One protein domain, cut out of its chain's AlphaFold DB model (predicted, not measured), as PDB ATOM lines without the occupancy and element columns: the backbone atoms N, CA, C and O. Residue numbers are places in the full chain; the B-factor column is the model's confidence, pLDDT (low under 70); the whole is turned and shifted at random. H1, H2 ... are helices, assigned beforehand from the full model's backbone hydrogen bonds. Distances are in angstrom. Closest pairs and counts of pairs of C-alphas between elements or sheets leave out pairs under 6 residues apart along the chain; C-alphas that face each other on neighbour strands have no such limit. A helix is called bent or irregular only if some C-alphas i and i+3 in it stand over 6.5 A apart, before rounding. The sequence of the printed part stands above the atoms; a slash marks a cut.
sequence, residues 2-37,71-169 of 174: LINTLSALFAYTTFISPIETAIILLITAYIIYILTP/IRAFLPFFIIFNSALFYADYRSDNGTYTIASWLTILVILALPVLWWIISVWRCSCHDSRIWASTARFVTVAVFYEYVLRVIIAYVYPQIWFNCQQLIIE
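Overview. This is residues 2 to 37 and 71 to 169 of the 174 residues of an uncharacterized protein of Methylococcaceae bacterium HT3 (UniProt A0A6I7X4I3). Bent H4 forms a bundle with H3 and H5; H1 and H2 pack on H5, H2 slanting off, and short H6 sits beside H4a at one end. The 135 printed residues include six named helices, H1 to H6 in order: all helix. The whole is compact, radius of gyration of the C-alphas 16.2 A, and flat, 51 by 31 by 17 A.

Arrangement. H4, residues 99 to 126, one helix by its hydrogen bonds, is bent, C-alphas 108 and 111 being 7.1 A apart; arms H4a, 99 to 108, and H4b, 111 to 126, stand at 45 degrees. H4b and H5, residues 129 to 155, form a hairpin, closest C-alphas Ser 124 and Ala 132, 4.8 A. H3, residues 71 to 93, and H4a form another, Ala 88 to Trp 102, 5.8 A. O i to N i+4 pairs within hydrogen-bond range are 17 of 19 in H3, 4 of 6 in H4a, 10 of 12 in H4b and 21 of 23 in H5.

Along the chain. H1, residues 3 to 12, begins at C-alpha 3 (20.779, 12.164, 35.173) and touches H5. H2, residues 18 to 35, touches H5 with residues 28 to 33 alone. H6, residues 163 to 169, ends at (37.405, -7.035, 39.340). H5 is 38.1 A long.

Size, cuts and confidence. Residues 38 to 70 are not printed, a gap of 16.8 A between C-alphas 37 and 71. No printed residue is under 70 in pLDDT.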
ATOM      1  N   LEU A   2      21.972  12.394  39.398       78.31
ATOM      2  CA  LEU A   2      20.807  11.586  39.008       78.31
ATOM      3  C   LEU A   2      20.588  11.383  37.500       78.31
ATOM      4  O   LEU A   2      20.032  10.371  37.118       78.31
ATOM      5  N   ILE A   3      21.040  12.279  36.620       80.56
ATOM      6  CA  ILE A   3      20.779  12.164  35.173       80.56
ATOM      7  C   ILE A   3      21.330  10.847  34.610       80.56
ATOM      8  O   ILE A   3      20.563  10.027  34.113       80.56
ATOM      9  N   ASN A   4      22.639  10.617  34.732       83.88
ATOM     10  CA  ASN A   4      23.267   9.434  34.151       83.88
ATOM     11  C   ASN A   4      22.748   8.157  34.833       83.88
ATOM     12  O   ASN A   4      22.249   7.257  34.165       83.88
ATOM     13  N   THR A   5      22.834   8.085  36.161       85.81
ATOM     14  CA  THR A   5      22.523   6.884  36.957       85.81
ATOM     15  C   THR A   5      21.075   6.430  36.801       85.81
ATOM     16  O   THR A   5      20.816   5.252  36.560       85.81
ATOM     17  N   LEU A   6      20.129   7.366  36.884       86.69
ATOM     18  CA  LEU A   6      18.702   7.081  36.769       86.69
ATOM     19  C   LEU A   6      18.325   6.711  35.330       86.69
ATOM     20  O   LEU A   6      17.568   5.767  35.121       86.69
ATOM     21  N   SER A   7      18.893   7.410  34.336       87.25
ATOM     22  CA  SER A   7      18.654   7.082  32.924       87.25
ATOM     23  C   SER A   7      19.129   5.670  32.578       87.25
ATOM     24  O   SER A   7      18.399   4.930  31.924       87.25
ATOM     25  N   ALA A   8      20.295   5.261  33.080       83.50
ATOM     26  CA  ALA A   8      20.813   3.924  32.838       83.50
ATOM     27  C   ALA A   8      19.982   2.851  33.556       83.50
ATOM     28  O   ALA A   8      19.660   1.825  32.961       83.50
ATOM     29  N   LEU A   9      19.566   3.094  34.804       86.75
ATOM     30  CA  LEU A   9      18.701   2.154  35.521       86.75
ATOM     31  C   LEU A   9      17.358   1.961  34.813       86.75
ATOM     32  O   LEU A   9      16.913   0.825  34.694       86.75
ATOM     33  N   PHE A  10      16.738   3.021  34.292       88.69
ATOM     34  CA  PHE A  10      15.488   2.891  33.539       88.69
ATOM     35  C   PHE A  10      15.660   2.232  32.172       88.69
ATOM     36  O   PHE A  10      14.750   1.548  31.714       88.69
ATOM     37  N   ALA A  11      16.797   2.449  31.511       86.94
ATOM     38  CA  ALA A  11      17.054   1.873  30.196       86.94
ATOM     39  C   ALA A  11      17.364   0.372  30.268       86.94
ATOM     40  O   ALA A  11      16.948  -0.380  29.387       86.94
ATOM     41  N   TYR A  12      18.088  -0.060  31.303       85.38
ATOM     42  CA  TYR A  12      18.680  -1.398  31.355       85.38
ATOM     43  C   TYR A  12      18.132  -2.291  32.475       85.38
ATOM     44  O   TYR A  12      18.484  -3.468  32.529       85.38
ATOM     45  N   THR A  13      17.270  -1.780  33.363       84.75
ATOM     46  CA  THR A  13      16.710  -2.568  34.474       84.75
ATOM     47  C   THR A  13      15.216  -2.346  34.670       84.75
ATOM     48  O   THR A  13      14.655  -1.315  34.314       84.75
ATOM     49  N   THR A  14      14.579  -3.312  35.331       84.06
ATOM     50  CA  THR A  14      13.225  -3.183  35.885       84.06
ATOM     51  C   THR A  14      13.254  -2.927  37.394       84.06
ATOM     52  O   THR A  14      12.275  -3.219  38.076       84.06
ATOM     53  N   PHE A  15      14.384  -2.459  37.940       85.56
ATOM     54  CA  PHE A  15      14.581  -2.326  39.386       85.56
ATOM     55  C   PHE A  15      13.583  -1.348  40.016       85.56
ATOM     56  O   PHE A  15      13.020  -1.624  41.071       85.56
ATOM     57  N   ILE A  16      13.365  -0.210  39.359       87.69
ATOM     58  CA  ILE A  16      12.423   0.814  39.798       87.69
ATOM     59  C   ILE A  16      11.811   1.497  38.582       87.69
ATOM     60  O   ILE A  16      12.511   1.828  37.621       87.69
ATOM     61  N   SER A  17      10.500   1.707  38.605       90.56
ATOM     62  CA  SER A  17       9.821   2.392  37.511       90.56
ATOM     63  C   SER A  17      10.056   3.912  37.559       90.56
ATOM     64  O   SER A  17      10.262   4.497  38.636       90.56
ATOM     65  N   PRO A  18       9.962   4.607  36.409       90.06
ATOM     66  CA  PRO A  18      10.018   6.068  36.373       90.06
ATOM     67  C   PRO A  18       8.943   6.733  37.241       90.06
ATOM     68  O   PRO A  18       9.194   7.772  37.849       90.06
ATOM     69  N   ILE A  19       7.761   6.115  37.335       91.50
ATOM     70  CA  ILE A  19       6.632   6.623  38.124       91.50
ATOM     71  C   ILE A  19       6.923   6.499  39.621       91.50
ATOM     72  O   ILE A  19       6.777   7.482  40.346       91.50
ATOM     73  N   GLU A  20       7.379   5.335  40.091       92.44
ATOM     74  CA  GLU A  20       7.758   5.138  41.500       92.44
ATOM     75  C   GLU A  20       8.864   6.104  41.915       92.44
ATOM     76  O   GLU A  20       8.788   6.731  42.971       92.44
ATOM     77  N   THR A  21       9.857   6.292  41.046       92.38
ATOM     78  CA  THR A  21      10.945   7.239  41.298       92.38
ATOM     79  C   THR A  21      10.423   8.671  41.399       92.38
ATOM     80  O   THR A  21      10.789   9.393  42.326       92.38
ATOM     81  N   ALA A  22       9.543   9.093  40.484       92.69
ATOM     82  CA  ALA A  22       8.940  10.422  40.529       92.69
ATOM     83  C   ALA A  22       8.138  10.636  41.820       92.69
ATOM     84  O   ALA A  22       8.261  11.690  42.445       92.69
ATOM     85  N   ILE A  23       7.379   9.628  42.263       95.56
ATOM     86  CA  ILE A  23       6.635   9.667  43.529       95.56
ATOM     87  C   ILE A  23       7.594   9.834  44.714       95.56
ATOM     88  O   ILE A  23       7.376  10.715  45.543       95.56
ATOM     89  N   ILE A  24       8.677   9.051  44.777       94.69
ATOM     90  CA  ILE A  24       9.682   9.154  45.845       94.69
ATOM     91  C   ILE A  24      10.304  10.555  45.871       94.69
ATOM     92  O   ILE A  24      10.354  11.185  46.926       94.69
ATOM     93  N   LEU A  25      10.728  11.081  44.717       94.44
ATOM     94  CA  LEU A  25      11.333  12.412  44.634       94.44
ATOM     95  C   LEU A  25      10.350  13.520  45.028       94.44
ATOM     96  O   LEU A  25      10.746  14.450  45.731       94.44
ATOM     97  N   LEU A  26       9.078  13.416  44.632       95.25
ATOM     98  CA  LEU A  26       8.038  14.375  45.011       95.25
ATOM     99  C   LEU A  26       7.748  14.344  46.512       95.25
ATOM    100  O   LEU A  26       7.661  15.405  47.128       95.25
ATOM    101  N   ILE A  27       7.640  13.155  47.110       96.75
ATOM    102  CA  ILE A  27       7.447  13.005  48.558       96.75
ATOM    103  C   ILE A  27       8.627  13.630  49.304       96.75
ATOM    104  O   ILE A  27       8.423  14.430  50.216       96.75
ATOM    105  N   THR A  28       9.859  13.338  48.888       95.88
ATOM    106  CA  THR A  28      11.057  13.909  49.513       95.88
ATOM    107  C   THR A  28      11.112  15.426  49.356       95.88
ATOM    108  O   THR A  28      11.380  16.130  50.330       95.88
ATOM    109  N   ALA A  29      10.810  15.956  48.168       95.25
ATOM    110  CA  ALA A  29      10.744  17.396  47.934       95.25
ATOM    111  C   ALA A  29       9.675  18.067  48.813       95.25
ATOM    112  O   ALA A  29       9.938  19.109  49.413       95.25
ATOM    113  N   TYR A  30       8.500  17.447  48.946       95.75
ATOM    114  CA  TYR A  30       7.409  17.942  49.781       95.75
ATOM    115  C   TYR A  30       7.771  17.951  51.272       95.75
ATOM    116  O   TYR A  30       7.586  18.966  51.945       95.75
ATOM    117  N   ILE A  31       8.357  16.862  51.779       96.38
ATOM    118  CA  ILE A  31       8.841  16.775  53.164       96.38
ATOM    119  C   ILE A  31       9.870  17.878  53.433       96.38
ATOM    120  O   ILE A  31       9.764  18.602  54.422       96.38
ATOM    121  N   ILE A  32      10.839  18.060  52.533       95.56
ATOM    122  CA  ILE A  32      11.870  19.093  52.678       95.56
ATOM    123  C   ILE A  32      11.257  20.492  52.643       95.56
ATOM    124  O   ILE A  32      11.650  21.346  53.437       95.56
ATOM    125  N   TYR A  33      10.277  20.737  51.776       94.44
ATOM    126  CA  TYR A  33       9.581  22.020  51.702       94.44
ATOM    127  C   TYR A  33       8.840  22.371  53.004       94.44
ATOM    128  O   TYR A  33       8.876  23.524  53.451       94.44
ATOM    129  N   ILE A  34       8.211  21.385  53.653       94.38
ATOM    130  CA  ILE A  34       7.568  21.571  54.963       94.38
ATOM    131  C   ILE A  34       8.609  21.855  56.048       94.38
ATOM    132  O   ILE A  34       8.412  22.760  56.853       94.38
ATOM    133  N   LEU A  35       9.724  21.120  56.051       92.94
ATOM    134  CA  LEU A  35      10.807  21.273  57.033       92.94
ATOM    135  C   LEU A  35      11.674  22.524  56.812       92.94
ATOM    136  O   LEU A  35      12.541  22.833  57.633       92.94
ATOM    137  N   THR A  36      11.506  23.222  55.689       91.31
ATOM    138  CA  THR A  36      12.267  24.435  55.386       91.31
ATOM    139  C   THR A  36      11.620  25.631  56.086       91.31
ATOM    140  O   THR A  36      10.463  25.937  55.786       91.31
ATOM    141  N   PRO A  37      12.336  26.300  57.014       81.62
ATOM    142  CA  PRO A  37      11.805  27.461  57.715       81.62
ATOM    143  C   PRO A  37      11.577  28.632  56.752       81.62
ATOM    144  O   PRO A  37      12.211  28.731  55.698       81.62
ATOM    145  N   ILE A  71      23.543  30.728  48.102       88.31
ATOM    146  CA  ILE A  71      24.130  30.526  46.769       88.31
ATOM    147  C   ILE A  71      25.642  30.278  46.858       88.31
ATOM    148  O   ILE A  71      26.148  29.365  46.206       88.31
ATOM    149  N   ARG A  72      26.362  31.044  47.691       87.81
ATOM    150  CA  ARG A  72      27.808  30.856  47.895       87.81
ATOM    151  C   ARG A  72      28.119  29.508  48.533       87.81
ATOM    152  O   ARG A  72      29.022  28.840  48.058       87.81
ATOM    153  N   ALA A  73      27.368  29.088  49.550       90.19
ATOM    154  CA  ALA A  73      27.575  27.781  50.178       90.19
ATOM    155  C   ALA A  73      27.205  26.613  49.241       90.19
ATOM    156  O   ALA A  73      27.847  25.563  49.255       90.19
ATOM    157  N   PHE A  74      26.178  26.796  48.408       93.62
ATOM    158  CA  PHE A  74      25.630  25.759  47.542       93.62
ATOM    159  C   PHE A  74      26.473  25.521  46.280       93.62
ATOM    160  O   PHE A  74      26.888  24.394  46.010       93.62
ATOM    161  N   LEU A  75      26.718  26.575  45.501       92.19
ATOM    162  CA  LEU A  75      27.088  26.477  44.087       92.19
ATOM    163  C   LEU A  75      28.494  25.896  43.827       92.19
ATOM    164  O   LEU A  75      28.600  25.012  42.976       92.19
ATOM    165  N   PRO A  76      29.566  26.293  44.542       91.19
ATOM    166  CA  PRO A  76      30.914  25.784  44.277       91.19
ATOM    167  C   PRO A  76      31.019  24.270  44.472       91.19
ATOM    168  O   PRO A  76      31.522  23.557  43.606       91.19
ATOM    169  N   PHE A  77      30.484  23.766  45.584       92.00
ATOM    170  CA  PHE A  77      30.494  22.338  45.892       92.00
ATOM    171  C   PHE A  77      29.556  21.553  44.983       92.00
ATOM    172  O   PHE A  77      29.923  20.464  44.553       92.00
ATOM    173  N   PHE A  78      28.398  22.117  44.625       94.00
ATOM    174  CA  PHE A  78      27.517  21.503  43.636       94.00
ATOM    175  C   PHE A  78      28.247  21.271  42.307       94.00
ATOM    176  O   PHE A  78      28.179  20.171  41.760       94.00
ATOM    177  N   ILE A  79      28.981  22.271  41.807       94.19
ATOM    178  CA  ILE A  79      29.757  22.139  40.569       94.19
ATOM    179  C   ILE A  79      30.847  21.082  40.736       94.19
ATOM    180  O   ILE A  79      30.874  20.134  39.958       94.19
ATOM    181  N   ILE A  80      31.693  21.194  41.766       93.69
ATOM    182  CA  ILE A  80      32.803  20.253  42.003       93.69
ATOM    183  C   ILE A  80      32.292  18.813  42.085       93.69
ATOM    184  O   ILE A  80      32.837  17.923  41.433       93.69
ATOM    185  N   PHE A  81      31.219  18.588  42.843       94.31
ATOM    186  CA  PHE A  81      30.618  17.275  43.017       94.31
ATOM    187  C   PHE A  81      30.103  16.701  41.692       94.31
ATOM    188  O   PHE A  81      30.454  15.583  41.317       94.31
ATOM    189  N   ASN A  82      29.315  17.475  40.940       94.12
ATOM    190  CA  ASN A  82      28.778  17.022  39.656       94.12
ATOM    191  C   ASN A  82      29.878  16.784  38.619       94.12
ATOM    192  O   ASN A  82      29.809  15.800  37.886       94.12
ATOM    193  N   SER A  83      30.896  17.645  38.573       93.88
ATOM    194  CA  SER A  83      32.049  17.475  37.690       93.88
ATOM    195  C   SER A  83      32.841  16.214  38.029       93.88
ATOM    196  O   SER A  83      33.217  15.481  37.119       93.88
ATOM    197  N   ALA A  84      33.056  15.925  39.315       94.00
ATOM    198  CA  ALA A  84      33.757  14.719  39.747       94.00
ATOM    199  C   ALA A  84      32.982  13.442  39.389       94.00
ATOM    200  O   ALA A  84      33.576  12.495  38.873       94.00
ATOM    201  N   LEU A  85      31.660  13.428  39.590       93.38
ATOM    202  CA  LEU A  85      30.813  12.301  39.188       93.38
ATOM    203  C   LEU A  85      30.785  12.107  37.669       93.38
ATOM    204  O   LEU A  85      30.943  10.988  37.190       93.38
ATOM    205  N   PHE A  86      30.632  13.192  36.908       93.00
ATOM    206  CA  PHE A  86      30.653  13.137  35.447       93.00
ATOM    207  C   PHE A  86      31.997  12.622  34.923       93.00
ATOM    208  O   PHE A  86      32.042  11.790  34.020       93.00
ATOM    209  N   TYR A  87      33.098  13.076  35.522       93.25
ATOM    210  CA  TYR A  87      34.428  12.589  35.187       93.25
ATOM    211  C   TYR A  87      34.584  11.097  35.504       93.25
ATOM    212  O   TYR A  87      35.110  10.356  34.676       93.25
ATOM    213  N   ALA A  88      34.094  10.634  36.657       92.69
ATOM    214  CA  ALA A  88      34.119   9.217  37.011       92.69
ATOM    215  C   ALA A  88      33.346   8.361  35.994       92.69
ATOM    216  O   ALA A  88      33.861   7.334  35.548       92.69
ATOM    217  N   ASP A  89      32.158   8.810  35.581       91.81
ATOM    218  CA  ASP A  89      31.338   8.124  34.576       91.81
ATOM    219  C   ASP A  89      32.057   8.054  33.225       91.81
ATOM    220  O   ASP A  89      32.168   6.977  32.645       91.81
ATOM    221  N   TYR A  90      32.628   9.172  32.768       91.94
ATOM    222  CA  TYR A  90      33.411   9.233  31.531       91.94
ATOM    223  C   TYR A  90      34.618   8.285  31.556       91.94
ATOM    224  O   TYR A  90      34.927   7.617  30.570       91.94
ATOM    225  N   ARG A  91      35.340   8.210  32.679       92.00
ATOM    226  CA  ARG A  91      36.506   7.323  32.811       92.00
ATOM    227  C   ARG A  91      36.108   5.848  32.843       92.00
ATOM    228  O   ARG A  91      36.872   5.027  32.328       92.00
ATOM    229  N   SER A  92      34.949   5.532  33.422       89.19
ATOM    230  CA  SER A  92      34.380   4.182  33.423       89.19
ATOM    231  C   SER A  92      34.014   3.731  32.014       89.19
ATOM    232  O   SER A  92      34.466   2.669  31.593       89.19
ATOM    233  N   ASP A  93      33.286   4.570  31.272       88.00
ATOM    234  CA  ASP A  93      32.819   4.281  29.910       88.00
ATOM    235  C   ASP A  93      33.990   4.053  28.933       88.00
ATOM    236  O   ASP A  93      34.000   3.122  28.135       88.00
ATOM    237  N   ASN A  94      35.076   4.817  29.097       89.44
ATOM    238  CA  ASN A  94      36.310   4.631  28.323       89.44
ATOM    239  C   ASN A  94      37.165   3.420  28.749       89.44
ATOM    240  O   ASN A  94      38.304   3.288  28.300       89.44
ATOM    241  N   GLY A  95      36.694   2.566  29.660       85.94
ATOM    242  CA  GLY A  95      37.440   1.378  30.079       85.94
ATOM    243  C   GLY A  95      38.608   1.653  31.035       85.94
ATOM    244  O   GLY A  95      39.390   0.753  31.328       85.94
ATOM    245  N   THR A  96      38.779   2.895  31.505       86.38
ATOM    246  CA  THR A  96      39.981   3.305  32.257       86.38
ATOM    247  C   THR A  96      39.827   3.253  33.774       86.38
ATOM    248  O   THR A  96      40.832   3.332  34.478       86.38
ATOM    249  N   TYR A  97      38.597   3.164  34.286       87.25
ATOM    250  CA  TYR A  97      38.302   2.993  35.713       87.25
ATOM    251  C   TYR A  97      37.769   1.592  35.986       87.25
ATOM    252  O   TYR A  97      36.892   1.120  35.276       87.25
ATOM    253  N   THR A  98      38.273   0.941  37.033       89.62
ATOM    254  CA  THR A  98      37.636  -0.264  37.581       89.62
ATOM    255  C   THR A  98      36.423   0.111  38.433       89.62
ATOM    256  O   THR A  98      36.245   1.284  38.785       89.62
ATOM    257  N   ILE A  99      35.612  -0.878  38.817       89.31
ATOM    258  CA  ILE A  99      34.455  -0.668  39.700       89.31
ATOM    259  C   ILE A  99      34.913  -0.077  41.033       89.31
ATOM    260  O   ILE A  99      34.356   0.927  41.489       89.31
ATOM    261  N   ALA A 100      35.989  -0.619  41.614       90.31
ATOM    262  CA  ALA A 100      36.580  -0.072  42.830       90.31
ATOM    263  C   ALA A 100      37.013   1.392  42.661       90.31
ATOM    264  O   ALA A 100      36.729   2.226  43.523       90.31
ATOM    265  N   SER A 101      37.655   1.739  41.541       91.31
ATOM    266  CA  SER A 101      38.102   3.116  41.271       91.31
ATOM    267  C   SER A 101      36.923   4.085  41.140       91.31
ATOM    268  O   SER A 101      36.965   5.195  41.674       91.31
ATOM    269  N   TRP A 102      35.849   3.654  40.477       93.19
ATOM    270  CA  TRP A 102      34.622   4.430  40.320       93.19
ATOM    271  C   TRP A 102      33.903   4.656  41.660       93.19
ATOM    272  O   TRP A 102      33.534   5.789  41.975       93.19
ATOM    273  N   LEU A 103      33.795   3.625  42.508       93.06
ATOM    274  CA  LEU A 103      33.236   3.757  43.861       93.06
ATOM    275  C   LEU A 103      34.124   4.585  44.801       93.06
ATOM    276  O   LEU A 103      33.614   5.294  45.668       93.06
ATOM    277  N   THR A 104      35.445   4.552  44.620       94.31
ATOM    278  CA  THR A 104      36.392   5.316  45.450       94.31
ATOM    279  C   THR A 104      36.145   6.824  45.352       94.31
ATOM    280  O   THR A 104      36.299   7.534  46.346       94.31
ATOM    281  N   ILE A 105      35.671   7.325  44.205       93.75
ATOM    282  CA  ILE A 105      35.266   8.733  44.057       93.75
ATOM    283  C   ILE A 105      34.171   9.107  45.066       93.75
ATOM    284  O   ILE A 105      34.234  10.183  45.661       93.75
ATOM    285  N   LEU A 106      33.215   8.212  45.338       92.88
ATOM    286  CA  LEU A 106      32.160   8.446  46.332       92.88
ATOM    287  C   LEU A 106      32.727   8.549  47.748       92.88
ATOM    288  O   LEU A 106      32.290   9.400  48.526       92.88
ATOM    289  N   VAL A 107      33.721   7.721  48.072       93.75
ATOM    290  CA  VAL A 107      34.401   7.738  49.375       93.75
ATOM    291  C   VAL A 107      35.195   9.033  49.554       93.75
ATOM    292  O   VAL A 107      35.061   9.693  50.582       93.75
ATOM    293  N   ILE A 108      35.959   9.443  48.538       94.81
ATOM    294  CA  ILE A 108      36.732  10.697  48.556       94.81
ATOM    295  C   ILE A 108      35.804  11.906  48.742       94.81
ATOM    296  O   ILE A 108      36.116  12.820  49.505       94.81
ATOM    297  N   LEU A 109      34.646  11.905  48.077       94.88
ATOM    298  CA  LEU A 109      33.677  12.998  48.146       94.88
ATOM    299  C   LEU A 109      32.787  12.960  49.397       94.88
ATOM    300  O   LEU A 109      32.126  13.957  49.676       94.88
ATOM    301  N   ALA A 110      32.785  11.879  50.185       93.44
ATOM    302  CA  ALA A 110      31.864  11.715  51.313       93.44
ATOM    303  C   ALA A 110      32.014  12.819  52.375       93.44
ATOM    304  O   ALA A 110      31.021  13.411  52.799       93.44
ATOM    305  N   LEU A 111      33.246  13.141  52.782       93.38
ATOM    306  CA  LEU A 111      33.495  14.189  53.778       93.38
ATOM    307  C   LEU A 111      33.155  15.597  53.247       93.38
ATOM    308  O   LEU A 111      32.425  16.315  53.935       93.38
ATOM    309  N   PRO A 112      33.585  15.993  52.031       93.19
ATOM    310  CA  PRO A 112      33.116  17.226  51.399       93.19
ATOM    311  C   PRO A 112      31.591  17.322  51.281       93.19
ATOM    312  O   PRO A 112      31.034  18.393  51.504       93.19
ATOM    313  N   VAL A 113      30.905  16.215  50.975       94.81
ATOM    314  CA  VAL A 113      29.439  16.156  50.880       94.81
ATOM    315  C   VAL A 113      28.789  16.383  52.242       94.81
ATOM    316  O   VAL A 113      27.891  17.215  52.340       94.81
ATOM    317  N   LEU A 114      29.256  15.714  53.302       94.75
ATOM    318  CA  LEU A 114      28.760  15.952  54.665       94.75
ATOM    319  C   LEU A 114      28.935  17.413  55.068       94.75
ATOM    320  O   LEU A 114      28.019  18.025  55.623       94.75
ATOM    321  N   TRP A 115      30.094  17.984  54.739       95.25
ATOM    322  CA  TRP A 115      30.351  19.388  54.995       95.25
ATOM    323  C   TRP A 115      29.405  20.302  54.228       95.25
ATOM    324  O   TRP A 115      28.819  21.223  54.799       95.25
ATOM    325  N   TRP A 116      29.189  20.003  52.953       95.31
ATOM    326  CA  TRP A 116      28.321  20.777  52.088       95.31
ATOM    327  C   TRP A 116      26.858  20.730  52.538       95.31
ATOM    328  O   TRP A 116      26.206  21.771  52.583       95.31
ATOM    329  N   ILE A 117      26.368  19.558  52.955       95.00
ATOM    330  CA  ILE A 117      25.022  19.388  53.518       95.00
ATOM    331  C   ILE A 117      24.844  20.310  54.727       95.00
ATOM    332  O   ILE A 117      23.920  21.120  54.749       95.00
ATOM    333  N   ILE A 118      25.739  20.244  55.715       94.69
ATOM    334  CA  ILE A 118      25.619  21.051  56.940       94.69
ATOM    335  C   ILE A 118      25.621  22.549  56.606       94.69
ATOM    336  O   ILE A 118      24.762  23.287  57.096       94.69
ATOM    337  N   SER A 119      26.532  22.985  55.734       93.31
ATOM    338  CA  SER A 119      26.633  24.381  55.299       93.31
ATOM    339  C   SER A 119      25.359  24.863  54.598       93.31
ATOM    340  O   SER A 119      24.824  25.910  54.954       93.31
ATOM    341  N   VAL A 120      24.810  24.091  53.652       94.38
ATOM    342  CA  VAL A 120      23.570  24.444  52.933       94.38
ATOM    343  C   VAL A 120      22.376  24.512  53.885       94.38
ATOM    344  O   VAL A 120      21.581  25.450  53.818       94.38
ATOM    345  N   TRP A 121      22.252  23.552  54.803       93.62
ATOM    346  CA  TRP A 121      21.145  23.522  55.758       93.62
ATOM    347  C   TRP A 121      21.192  24.697  56.732       93.62
ATOM    348  O   TRP A 121      20.147  25.285  57.011       93.62
ATOM    349  N   ARG A 122      22.382  25.100  57.185       90.56
ATOM    350  CA  ARG A 122      22.554  26.296  58.022       90.56
ATOM    351  C   ARG A 122      22.320  27.590  57.245       90.56
ATOM    352  O   ARG A 122      21.587  28.442  57.719       90.56
ATOM    353  N   CYS A 123      22.852  27.712  56.029       88.94
ATOM    354  CA  CYS A 123      22.723  28.936  55.224       88.94
ATOM    355  C   CYS A 123      21.311  29.141  54.637       88.94
ATOM    356  O   CYS A 123      20.989  30.231  54.167       88.94
ATOM    357  N   SER A 124      20.460  28.113  54.646       89.44
ATOM    358  CA  SER A 124      19.124  28.149  54.033       89.44
ATOM    359  C   SER A 124      18.126  29.140  54.656       89.44
ATOM    360  O   SER A 124      17.131  29.445  54.009       89.44
ATOM    361  N   CYS A 125      18.377  29.674  55.855       85.75
ATOM    362  CA  CYS A 125      17.532  30.708  56.470       85.75
ATOM    363  C   CYS A 125      17.625  32.084  55.777       85.75
ATOM    364  O   CYS A 125      16.703  32.888  55.902       85.75
ATOM    365  N   HIS A 126      18.700  32.342  55.024       82.44
ATOM    366  CA  HIS A 126      18.988  33.656  54.434       82.44
ATOM    367  C   HIS A 126      18.260  33.929  53.110       82.44
ATOM    368  O   HIS A 126      18.188  35.079  52.668       82.44
ATOM    369  N   ASP A 127      17.737  32.889  52.459       86.06
ATOM    370  CA  ASP A 127      17.138  32.966  51.124       86.06
ATOM    371  C   ASP A 127      15.621  32.714  51.171       86.06
ATOM    372  O   ASP A 127      15.038  32.395  52.207       86.06
ATOM    373  N   SER A 128      14.947  32.880  50.036       88.25
ATOM    374  CA  SER A 128      13.542  32.518  49.879       88.25
ATOM    375  C   SER A 128      13.318  31.029  50.157       88.25
ATOM    376  O   SER A 128      14.130  30.174  49.800       88.25
ATOM    377  N   ARG A 129      12.156  30.709  50.733       88.44
ATOM    378  CA  ARG A 129      11.773  29.337  51.089       88.44
ATOM    379  C   ARG A 129      11.859  28.365  49.908       88.44
ATOM    380  O   ARG A 129      12.272  27.223  50.083       88.44
ATOM    381  N   ILE A 130      11.509  28.826  48.706       89.81
ATOM    382  CA  ILE A 130      11.585  28.024  47.479       89.81
ATOM    383  C   ILE A 130      13.046  27.653  47.200       89.81
ATOM    384  O   ILE A 130      13.365  26.466  47.183       89.81
ATOM    385  N   TRP A 131      13.945  28.638  47.094       90.31
ATOM    386  CA  TRP A 131      15.372  28.391  46.849       90.31
ATOM    387  C   TRP A 131      16.032  27.559  47.952       90.31
ATOM    388  O   TRP A 131      16.762  26.611  47.659       90.31
ATOM    389  N   ALA A 132      15.720  27.853  49.213       92.00
ATOM    390  CA  ALA A 132      16.175  27.096  50.372       92.00
ATOM    391  C   ALA A 132      15.749  25.621  50.308       92.00
ATOM    392  O   ALA A 132      16.576  24.725  50.500       92.00
ATOM    393  N   SER A 133      14.480  25.359  49.980       94.38
ATOM    394  CA  SER A 133      13.952  23.998  49.861       94.38
ATOM    395  C   SER A 133      14.581  23.241  48.693       94.38
ATOM    396  O   SER A 133      14.949  22.078  48.850       94.38
ATOM    397  N   THR A 134      14.797  23.904  47.550       94.06
ATOM    398  CA  THR A 134      15.468  23.309  46.390       94.06
ATOM    399  C   THR A 134      16.913  22.949  46.719       94.06
ATOM    400  O   THR A 134      17.329  21.822  46.459       94.06
ATOM    401  N   ALA A 135      17.671  23.853  47.344       94.50
ATOM    402  CA  ALA A 135      19.054  23.582  47.730       94.50
ATOM    403  C   ALA A 135      19.145  22.397  48.707       94.50
ATOM    404  O   ALA A 135      19.927  21.472  48.485       94.50
ATOM    405  N   ARG A 136      18.288  22.365  49.739       94.88
ATOM    406  CA  ARG A 136      18.200  21.231  50.677       94.88
ATOM    407  C   ARG A 136      17.808  19.930  49.970       94.88
ATOM    408  O   ARG A 136      18.435  18.902  50.218       94.88
ATOM    409  N   PHE A 137      16.844  19.964  49.052       96.25
ATOM    410  CA  PHE A 137      16.454  18.798  48.256       96.25
ATOM    411  C   PHE A 137      17.623  18.236  47.452       96.25
ATOM    412  O   PHE A 137      17.868  17.033  47.499       96.25
ATOM    413  N   VAL A 138      18.401  19.094  46.795       95.12
ATOM    414  CA  VAL A 138      19.589  18.661  46.053       95.12
ATOM    415  C   VAL A 138      20.609  18.002  46.986       95.12
ATOM    416  O   VAL A 138      21.164  16.964  46.636       95.12
ATOM    417  N   THR A 139      20.827  18.535  48.194       95.00
ATOM    418  CA  THR A 139      21.744  17.891  49.153       95.00
ATOM    419  C   THR A 139      21.278  16.498  49.585       95.00
ATOM    420  O   THR A 139      22.102  15.604  49.743       95.00
ATOM    421  N   VAL A 140      19.964  16.272  49.707       95.19
ATOM    422  CA  VAL A 140      19.404  14.941  50.002       95.19
ATOM    423  C   VAL A 140      19.496  14.019  48.786       95.19
ATOM    424  O   VAL A 140      19.838  12.847  48.920       95.19
ATOM    425  N   ALA A 141      19.264  14.551  47.588       94.56
ATOM    426  CA  ALA A 141      19.352  13.801  46.344       94.56
ATOM    427  C   ALA A 141      20.770  13.261  46.054       94.56
ATOM    428  O   ALA A 141      20.896  12.269  45.334       94.56
ATOM    429  N   VAL A 142      21.824  13.823  46.663       94.50
ATOM    430  CA  VAL A 142      23.167  13.210  46.656       94.50
ATOM    431  C   VAL A 142      23.158  11.819  47.285       94.50
ATOM    432  O   VAL A 142      23.802  10.916  46.760       94.50
ATOM    433  N   PHE A 143      22.418  11.597  48.371       93.56
ATOM    434  CA  PHE A 143      22.356  10.267  48.983       93.56
ATOM    435  C   PHE A 143      21.678   9.254  48.065       93.56
ATOM    436  O   PHE A 143      22.128   8.113  47.988       93.56
ATOM    437  N   TYR A 144      20.652   9.670  47.317       94.00
ATOM    438  CA  TYR A 144      20.066   8.818  46.282       94.00
ATOM    439  C   TYR A 144      21.085   8.485  45.197       94.00
ATOM    440  O   TYR A 144      21.223   7.322  44.844       94.00
ATOM    441  N   GLU A 145      21.863   9.462  44.731       93.88
ATOM    442  CA  GLU A 145      22.946   9.215  43.775       93.88
ATOM    443  C   GLU A 145      23.969   8.198  44.312       93.88
ATOM    444  O   GLU A 145      24.361   7.287  43.586       93.88
ATOM    445  N   TYR A 146      24.369   8.302  45.585       93.69
ATOM    446  CA  TYR A 146      25.277   7.341  46.221       93.69
ATOM    447  C   TYR A 146      24.683   5.932  46.235       93.69
ATOM    448  O   TYR A 146      25.341   4.983  45.814       93.69
ATOM    449  N   VAL A 147      23.434   5.795  46.687       92.94
ATOM    450  CA  VAL A 147      22.744   4.501  46.760       92.94
ATOM    451  C   VAL A 147      22.587   3.888  45.369       92.94
ATOM    452  O   VAL A 147      22.917   2.720  45.187       92.94
ATOM    453  N   LEU A 148      22.154   4.665  44.374       92.50
ATOM    454  CA  LEU A 148      21.988   4.181  43.002       92.50
ATOM    455  C   LEU A 148      23.317   3.719  42.406       92.50
ATOM    456  O   LEU A 148      23.363   2.673  41.769       92.50
ATOM    457  N   ARG A 149      24.413   4.445  42.648       93.00
ATOM    458  CA  ARG A 149      25.744   4.031  42.180       93.00
ATOM    459  C   ARG A 149      26.218   2.750  42.849       93.00
ATOM    460  O   ARG A 149      26.745   1.879  42.169       93.00
ATOM    461  N   VAL A 150      25.984   2.596  44.149       93.12
ATOM    462  CA  VAL A 150      26.273   1.340  44.857       93.12
ATOM    463  C   VAL A 150      25.442   0.191  44.277       93.12
ATOM    464  O   VAL A 150      25.991  -0.871  44.003       93.12
ATOM    465  N   ILE A 151      24.149   0.402  44.011       92.56
ATOM    466  CA  ILE A 151      23.290  -0.606  43.367       92.56
ATOM    467  C   ILE A 151      23.831  -0.977  41.983       92.56
ATOM    468  O   ILE A 151      23.946  -2.160  41.680       92.56
ATOM    469  N   ILE A 152      24.212   0.002  41.160       91.06
ATOM    470  CA  ILE A 152      24.807  -0.257  39.842       91.06
ATOM    471  C   ILE A 152      26.098  -1.070  39.991       91.06
ATOM    472  O   ILE A 152      26.253  -2.069  39.305       91.06
ATOM    473  N   ALA A 153      26.992  -0.705  40.911       90.56
ATOM    474  CA  ALA A 153      28.263  -1.407  41.086       90.56
ATOM    475  C   ALA A 153      28.109  -2.871  41.521       90.56
ATOM    476  O   ALA A 153      28.880  -3.708  41.069       90.56
ATOM    477  N   TYR A 154      27.156  -3.180  42.405       89.88
ATOM    478  CA  TYR A 154      27.051  -4.522  42.993       89.88
ATOM    479  C   TYR A 154      25.968  -5.402  42.371       89.88
ATOM    480  O   TYR A 154      26.101  -6.621  42.393       89.88
ATOM    481  N   VAL A 155      24.884  -4.814  41.864       90.12
ATOM    482  CA  VAL A 155      23.717  -5.562  41.368       90.12
ATOM    483  C   VAL A 155      23.667  -5.571  39.844       90.12
ATOM    484  O   VAL A 155      23.282  -6.578  39.258       90.12
ATOM    485  N   TYR A 156      24.065  -4.472  39.196       88.88
ATOM    486  CA  TYR A 156      23.981  -4.334  37.740       88.88
ATOM    487  C   TYR A 156      25.261  -3.757  37.112       88.88
ATOM    488  O   TYR A 156      25.196  -2.760  36.381       88.88
ATOM    489  N   PRO A 157      26.440  -4.358  37.361       88.75
ATOM    490  CA  PRO A 157      27.702  -3.774  36.921       88.75
ATOM    491  C   PRO A 157      27.837  -3.771  35.389       88.75
ATOM    492  O   PRO A 157      28.457  -2.864  34.834       88.75
ATOM    493  N   GLN A 158      27.166  -4.689  34.681       86.50
ATOM    494  CA  GLN A 158      27.150  -4.724  33.211       86.50
ATOM    495  C   GLN A 158      26.561  -3.473  32.535       86.50
ATOM    496  O   GLN A 158      26.728  -3.296  31.334       86.50
ATOM    497  N   ILE A 159      25.863  -2.603  33.275       85.94
ATOM    498  CA  ILE A 159      25.306  -1.361  32.721       85.94
ATOM    499  C   ILE A 159      26.412  -0.351  32.400       85.94
ATOM    500  O   ILE A 159      26.271   0.441  31.472       85.94
ATOM    501  N   TRP A 160      27.488  -0.350  33.192       84.88
ATOM    502  CA  TRP A 160      28.484   0.727  33.195       84.88
ATOM    503  C   TRP A 160      29.917   0.269  32.933       84.88
ATOM    504  O   TRP A 160      30.797   1.099  32.686       84.88
ATOM    505  N   PHE A 161      30.163  -1.033  33.040       89.12
ATOM    506  CA  PHE A 161      31.490  -1.618  32.952       89.12
ATOM    507  C   PHE A 161      31.517  -2.691  31.866       89.12
ATOM    508  O   PHE A 161      30.645  -3.555  31.792       89.12
ATOM    509  N   ASN A 162      32.554  -2.644  31.035       88.12
ATOM    510  CA  ASN A 162      32.799  -3.619  29.982       88.12
ATOM    511  C   ASN A 162      33.282  -4.956  30.569       88.12
ATOM    512  O   ASN A 162      33.896  -4.989  31.637       88.12
ATOM    513  N   CYS A 163      33.129  -6.055  29.818       86.75
ATOM    514  CA  CYS A 163      33.585  -7.393  30.229       86.75
ATOM    515  C   CYS A 163      35.047  -7.425  30.698       86.75
ATOM    516  O   CYS A 163      35.366  -8.113  31.659       86.75
ATOM    517  N   GLN A 164      35.939  -6.651  30.069       86.56
ATOM    518  CA  GLN A 164      37.335  -6.567  30.503       86.56
ATOM    519  C   GLN A 164      37.471  -5.999  31.927       86.56
ATOM    520  O   GLN A 164      38.260  -6.513  32.712       86.56
ATOM    521  N   GLN A 165      36.710  -4.954  32.268       86.50
ATOM    522  CA  GLN A 165      36.708  -4.375  33.616       86.50
ATOM    523  C   GLN A 165      36.100  -5.352  34.630       86.50
ATOM    524  O   GLN A 165      36.625  -5.476  35.733       86.50
ATOM    525  N   LEU A 166      35.047  -6.076  34.239       87.69
ATOM    526  CA  LEU A 166      34.405  -7.094  35.075       87.69
ATOM    527  C   LEU A 166      35.346  -8.264  35.378       87.69
ATOM    528  O   LEU A 166      35.481  -8.639  36.536       87.69
ATOM    529  N   ILE A 167      36.080  -8.770  34.383       87.62
ATOM    530  CA  ILE A 167      37.057  -9.854  34.578       87.62
ATOM    531  C   ILE A 167      38.186  -9.419  35.515       87.62
ATOM    532  O   ILE A 167      38.644 -10.210  36.333       87.62
ATOM    533  N   ILE A 168      38.643  -8.168  35.418       85.69
ATOM    534  CA  ILE A 168      39.695  -7.654  36.306       85.69
ATOM    535  C   ILE A 168      39.212  -7.596  37.762       85.69
ATOM    536  O   ILE A 168      39.995  -7.875  38.666       85.69
ATOM    537  N   GLU A 169      37.949  -7.232  37.991       84.81
ATOM    538  CA  GLU A 169      37.405  -7.035  39.340       84.81
ATOM    539  C   GLU A 169      36.859  -8.334  39.961       84.81
ATOM    540  O   GLU A 169      37.161  -8.652  41.109       84.81
TER     541      GLU A 169